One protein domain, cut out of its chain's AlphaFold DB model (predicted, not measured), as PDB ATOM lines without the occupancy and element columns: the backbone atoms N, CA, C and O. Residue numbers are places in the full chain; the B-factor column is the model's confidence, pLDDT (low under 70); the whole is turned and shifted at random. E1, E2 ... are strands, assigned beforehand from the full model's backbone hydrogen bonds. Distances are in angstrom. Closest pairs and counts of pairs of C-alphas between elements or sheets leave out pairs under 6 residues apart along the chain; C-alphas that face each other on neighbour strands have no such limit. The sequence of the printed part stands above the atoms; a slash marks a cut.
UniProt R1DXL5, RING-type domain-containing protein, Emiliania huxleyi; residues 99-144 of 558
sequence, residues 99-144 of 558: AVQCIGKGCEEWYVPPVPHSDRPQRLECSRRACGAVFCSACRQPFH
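What this domain is: This is residues 99 to 144 of the 558 residues of the protein "RING-type domain-containing protein" of Emiliania huxleyi (UniProt R1DXL5). This is a small domain with little regular structure, mostly loops, with one short two-stranded hairpin, E1 and E2. The long stretch before it, residues 99 to 122, holds a loop that folds back on itself, with residues 100 to 101 paired antiparallel with residues 110 to 111. The printed part has 46 residues, no named helix and two named strands, E1 then E2, in an antiparallel sheet; the class is all strand, with only 6 residues in named elements. The whole is compact, with a radius of gyration of the C-alphas of 9.6 A, and spans 28 by 19 by 13 A.

How they stand to each other: E1, residues 123 to 125, and E2, residues 134 to 136, form a hairpin, antiparallel at 145 degrees between their directions. C-alphas 125 and 134 face each other at 4.5 A. N 124 and O 135 are within hydrogen-bond range at 2.9 A, as are N 135 and O 124 at 2.9 A.

Where its parts are: E1 begins at C-alpha 123 (134.640, 128.350, 133.178) and is 6.7 A long. E2 ends at C-alpha 136 (129.676, 129.692, 134.238) and is 7.3 A long.

The domain as a whole: The C-alphas of Asp 119 and Ala 130 are the two farthest apart, 28.2 A. The printed part has no cut, and the link from E1 to E2, 8 residues, is short. Mean pLDDT of the printed part is 94.9, and no printed residue is under 70.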
ATOM      1  N   ALA A  99     133.266 140.271 139.832       96.81
ATOM      2  CA  ALA A  99     133.341 139.062 140.628       96.81
ATOM      3  C   ALA A  99     131.975 138.380 140.726       96.81
ATOM      4  O   ALA A  99     130.924 139.022 140.813       96.81
ATOM      5  N   VAL A 100     132.004 137.056 140.764       96.25
ATOM      6  CA  VAL A 100     130.824 136.208 140.888       96.25
ATOM      7  C   VAL A 100     130.974 135.278 142.079       96.25
ATOM      8  O   VAL A 100     132.050 134.737 142.336       96.25
ATOM      9  N   GLN A 101     129.882 135.111 142.816       96.25
ATOM     10  CA  GLN A 101     129.821 134.189 143.939       96.25
ATOM     11  C   GLN A 101     129.746 132.745 143.433       96.25
ATOM     12  O   GLN A 101     129.119 132.463 142.407       96.25
ATOM     13  N   CYS A 102     130.382 131.835 144.167       96.44
ATOM     14  CA  CYS A 102     130.266 130.401 143.948       96.44
ATOM     15  C   CYS A 102     128.803 129.935 143.998       96.44
ATOM     16  O   CYS A 102     128.030 130.370 144.845       96.44
ATOM     17  N   ILE A 103     128.435 128.988 143.129       95.31
ATOM     18  CA  ILE A 103     127.093 128.371 143.128       95.31
ATOM     19  C   ILE A 103     126.964 127.200 144.116       95.31
ATOM     20  O   ILE A 103     125.907 126.580 144.222       95.31
ATOM     21  N   GLY A 104     128.064 126.821 144.771       92.38
ATOM     22  CA  GLY A 104     128.065 125.745 145.751       92.38
ATOM     23  C   GLY A 104     127.228 126.128 146.966       92.38
ATOM     24  O   GLY A 104     127.404 127.210 147.519       92.38
ATOM     25  N   LYS A 105     126.340 125.232 147.406       88.06
ATOM     26  CA  LYS A 105     125.530 125.448 148.612       88.06
ATOM     27  C   LYS A 105     126.435 125.751 149.816       88.06
ATOM     28  O   LYS A 105     127.384 125.005 150.056       88.06
ATOM     29  N   GLY A 106     126.163 126.851 150.523       90.31
ATOM     30  CA  GLY A 106     126.956 127.311 151.673       90.31
ATOM     31  C   GLY A 106     128.383 127.773 151.336       90.31
ATOM     32  O   GLY A 106     129.214 127.926 152.228       90.31
ATOM     33  N   CYS A 107     128.720 127.952 150.054       93.62
ATOM     34  CA  CYS A 107     130.028 128.445 149.643       93.62
ATOM     35  C   CYS A 107     129.964 129.944 149.355       93.62
ATOM     36  O   CYS A 107     129.429 130.375 148.339       93.62
ATOM     37  N   GLU A 108     130.574 130.734 150.231       93.56
ATOM     38  CA  GLU A 108     130.597 132.196 150.126       93.56
ATOM     39  C   GLU A 108     131.799 132.736 149.340       93.56
ATOM     40  O   GLU A 108     132.050 133.937 149.348       93.56
ATOM     41  N   GLU A 109     132.552 131.867 148.656       95.94
ATOM     42  CA  GLU A 109     133.734 132.285 147.903       95.94
ATOM     43  C   GLU A 109     133.371 133.089 146.653       95.94
ATOM     44  O   GLU A 109     132.399 132.785 145.952       95.94
ATOM     45  N   TRP A 110     134.202 134.085 146.348       96.44
ATOM     46  CA  TRP A 110     134.037 134.982 145.207       96.44
ATOM     47  C   TRP A 110     135.199 134.851 144.236       96.44
ATOM     48  O   TRP A 110     136.358 134.783 144.638       96.44
ATOM     49  N   TYR A 111     134.883 134.880 142.945       97.12
ATOM     50  CA  TYR A 111     135.854 134.702 141.873       97.12
ATOM     51  C   TYR A 111     135.756 135.855 140.893       97.12
ATOM     52  O   TYR A 111     134.671 136.158 140.398       97.12
ATOM     53  N   VAL A 112     136.888 136.480 140.586       97.25
ATOM     54  CA  VAL A 112     136.996 137.418 139.466       97.25
ATOM     55  C   VAL A 112     137.305 136.593 138.214       97.25
ATOM     56  O   VAL A 112     138.335 135.915 138.190       97.25
ATOM     57  N   PRO A 113     136.427 136.575 137.196       96.69
ATOM     58  CA  PRO A 113     136.694 135.827 135.977       96.69
ATOM     59  C   PRO A 113     137.884 136.437 135.214       96.69
ATOM     60  O   PRO A 113     138.115 137.642 135.332       96.69
ATOM     61  N   PRO A 114     138.609 135.646 134.395       96.25
ATOM     62  CA  PRO A 114     139.761 136.128 133.625       96.25
ATOM     63  C   PRO A 114     139.476 137.380 132.790       96.25
ATOM     64  O   PRO A 114     140.327 138.258 132.676       96.25
ATOM     65  N   VAL A 115     138.269 137.472 132.228       96.69
ATOM     66  CA  VAL A 115     137.750 138.679 131.580       96.69
ATOM     67  C   VAL A 115     136.562 139.200 132.395       96.69
ATOM     68  O   VAL A 115     135.436 138.715 132.209       96.69
ATOM     69  N   PRO A 116     136.783 140.159 133.311       96.12
ATOM     70  CA  PRO A 116     135.722 140.817 134.068       96.12
ATOM     71  C   PRO A 116     134.638 141.393 133.159       96.12
ATOM     72  O   PRO A 116     134.935 141.876 132.068       96.12
ATOM     73  N   HIS A 117     133.381 141.353 133.613       92.38
ATOM     74  CA  HIS A 117     132.216 141.932 132.912       92.38
ATOM     75  C   HIS A 117     131.929 141.376 131.513       92.38
ATOM     76  O   HIS A 117     131.099 141.918 130.792       92.38
ATOM     77  N   SER A 118     132.603 140.300 131.109       94.00
ATOM     78  CA  SER A 118     132.326 139.654 129.833       94.00
ATOM     79  C   SER A 118     131.017 138.875 129.903       94.00
ATOM     80  O   SER A 118     130.862 137.979 130.735       94.00
ATOM     81  N   ASP A 119     130.126 139.143 128.950       89.69
ATOM     82  CA  ASP A 119     128.912 138.351 128.725       89.69
ATOM     83  C   ASP A 119     129.222 136.962 128.138       89.69
ATOM     84  O   ASP A 119     128.340 136.104 128.029       89.69
ATOM     85  N   ARG A 120     130.479 136.712 127.737       94.19
ATOM     86  CA  ARG A 120     130.893 135.402 127.234       94.19
ATOM     87  C   ARG A 120     131.040 134.414 128.395       94.19
ATOM     88  O   ARG A 120     131.649 134.750 129.413       94.19
ATOM     89  N   PRO A 121     130.544 133.175 128.237       95.81
ATOM     90  CA  PRO A 121     130.658 132.157 129.268       95.81
ATOM     91  C   PRO A 121     132.129 131.812 129.515       95.81
ATOM     92  O   PRO A 121     132.824 131.358 128.609       95.81
ATOM     93  N   GLN A 122     132.595 132.000 130.749       96.94
ATOM     94  CA  GLN A 122     133.914 131.551 131.198       96.94
ATOM     95  C   GLN A 122     133.744 130.464 132.258       96.94
ATOM     96  O   GLN A 122     132.827 130.525 133.082       96.94
ATOM     97  N   ARG A 123     134.613 129.451 132.210       97.31
ATOM     98  CA  ARG A 123     134.640 128.350 133.178       97.31
ATOM     99  C   ARG A 123     135.320 128.832 134.449       97.31
ATOM    100  O   ARG A 123     136.485 129.213 134.407       97.31
ATOM    101  N   LEU A 124     134.604 128.780 135.562       97.31
ATOM    102  CA  LEU A 124     135.141 129.033 136.893       97.31
ATOM    103  C   LEU A 124     135.083 127.750 137.706       97.31
ATOM    104  O   LEU A 124     134.128 126.982 137.594       97.31
ATOM    105  N   GLU A 125     136.108 127.526 138.514       97.06
ATOM    106  CA  GLU A 125     136.222 126.371 139.392       97.06
ATOM    107  C   GLU A 125     136.460 126.855 140.816       97.06
ATOM    108  O   GLU A 125     137.327 127.692 141.066       97.06
ATOM    109  N   CYS A 126     135.649 126.354 141.742       96.50
ATOM    110  CA  CYS A 126     135.755 126.723 143.138       96.50
ATOM    111  C   CYS A 126     137.033 126.129 143.746       96.50
ATOM    112  O   CYS A 126     137.190 124.909 143.784       96.50
ATOM    113  N   SER A 127     137.914 126.980 144.272       96.12
ATOM    114  CA  SER A 127     139.176 126.586 144.910       96.12
ATOM    115  C   SER A 127     138.972 125.868 146.248       96.12
ATOM    116  O   SER A 127     139.845 125.128 146.704       96.12
ATOM    117  N   ARG A 128     137.804 126.035 146.888       95.75
ATOM    118  CA  ARG A 128     137.468 125.325 148.126       95.75
ATOM    119  C   ARG A 128     137.307 123.834 147.825       95.75
ATOM    120  O   ARG A 128     136.314 123.421 147.226       95.75
ATOM    121  N   ARG A 129     138.246 123.018 148.318       91.38
ATOM    122  CA  ARG A 129     138.319 121.559 148.083       91.38
ATOM    123  C   ARG A 129     137.021 120.809 148.397       91.38
ATOM    124  O   ARG A 129     136.664 119.886 147.675       91.38
ATOM    125  N   ALA A 130     136.306 121.214 149.449       91.12
ATOM    126  CA  ALA A 130     135.020 120.616 149.821       91.12
ATOM    127  C   ALA A 130     133.879 120.962 148.844       91.12
ATOM    128  O   ALA A 130     132.905 120.222 148.747       91.12
ATOM    129  N   CYS A 131     133.992 122.083 148.127       92.62
ATOM    130  CA  CYS A 131     132.985 122.545 147.183       92.62
ATOM    131  C   CYS A 131     133.247 122.001 145.773       92.62
ATOM    132  O   CYS A 131     132.390 121.314 145.221       92.62
ATOM    133  N   GLY A 132     134.408 122.318 145.183       92.00
ATOM    134  CA  GLY A 132     134.806 121.857 143.844       92.00
ATOM    135  C   GLY A 132     133.799 122.155 142.721       92.00
ATOM    136  O   GLY A 132     133.790 121.470 141.699       92.00
ATOM    137  N   ALA A 133     132.893 123.120 142.916       93.25
ATOM    138  CA  ALA A 133     131.871 123.455 141.935       93.25
ATOM    139  C   ALA A 133     132.502 124.086 140.688       93.25
ATOM    140  O   ALA A 133     133.334 124.985 140.798       93.25
ATOM    141  N   VAL A 134     132.051 123.658 139.507       95.81
ATOM    142  CA  VAL A 134     132.460 124.228 138.217       95.81
ATOM    143  C   VAL A 134     131.261 124.926 137.585       95.81
ATOM    144  O   VAL A 134     130.231 124.296 137.329       95.81
ATOM    145  N   PHE A 135     131.369 126.228 137.336       96.75
ATOM    146  CA  PHE A 135     130.237 127.063 136.941       96.75
ATOM    147  C   PHE A 135     130.599 128.136 135.916       96.75
ATOM    148  O   PHE A 135     131.762 128.425 135.654       96.75
ATOM    149  N   CYS A 136     129.571 128.672 135.268       97.31
ATOM    150  CA  CYS A 136     129.676 129.692 134.238       97.31
ATOM    151  C   CYS A 136     129.660 131.090 134.856       97.31
ATOM    152  O   CYS A 136     128.724 131.431 135.581       97.31
ATOM    153  N   SER A 137     130.652 131.914 134.519       97.00
ATOM    154  CA  SER A 137     130.745 133.305 134.982       97.00
ATOM    155  C   SER A 137     129.549 134.169 134.563       97.00
ATOM    156  O   SER A 137     129.151 135.056 135.309       97.00
ATOM    157  N   ALA A 138     128.964 133.912 133.388       94.88
ATOM    158  CA  ALA A 138     127.916 134.755 132.815       94.88
ATOM    159  C   ALA A 138     126.530 134.447 133.406       94.88
ATOM    160  O   ALA A 138     125.868 135.326 133.950       94.88
ATOM    161  N   CYS A 139     126.082 133.188 133.342       94.12
ATOM    162  CA  CYS A 139     124.737 132.804 133.793       94.12
ATOM    163  C   CYS A 139     124.674 132.244 135.218       94.12
ATOM    164  O   CYS A 139     123.578 131.966 135.704       94.12
ATOM    165  N   ARG A 140     125.826 132.040 135.874       95.19
ATOM    166  CA  ARG A 140     125.928 131.463 137.226       95.19
ATOM    167  C   ARG A 140     125.216 130.107 137.357       95.19
ATOM    168  O   ARG A 140     124.616 129.800 138.379       95.19
ATOM    169  N   GLN A 141     125.264 129.300 136.301       93.81
ATOM    170  CA  GLN A 141     124.809 127.903 136.279       93.81
ATOM    171  C   GLN A 141     126.021 126.969 136.173       93.81
ATOM    172  O   GLN A 141     127.106 127.450 135.824       93.81
ATOM    173  N   PRO A 142     125.897 125.650 136.433       94.94
ATOM    174  CA  PRO A 142     127.034 124.756 136.259       94.94
ATOM    175  C   PRO A 142     127.520 124.796 134.802       94.94
ATOM    176  O   PRO A 142     126.715 124.899 133.869       94.94
ATOM    177  N   PHE A 143     128.843 124.795 134.621       97.12
ATOM    178  CA  PHE A 143     129.463 125.209 133.360       97.12
ATOM    179  C   PHE A 143     129.023 124.324 132.191       97.12
ATOM    180  O   PHE A 143     129.002 123.101 132.301       97.12
ATOM    181  N   HIS A 144     128.672 124.945 131.067       95.38
ATOM    182  CA  HIS A 144     128.069 124.282 129.916       95.38
ATOM    183  C   HIS A 144     128.951 124.454 128.671       95.38
ATOM    184  O   HIS A 144     129.005 125.516 128.057       95.38
TER     185      HIS A 144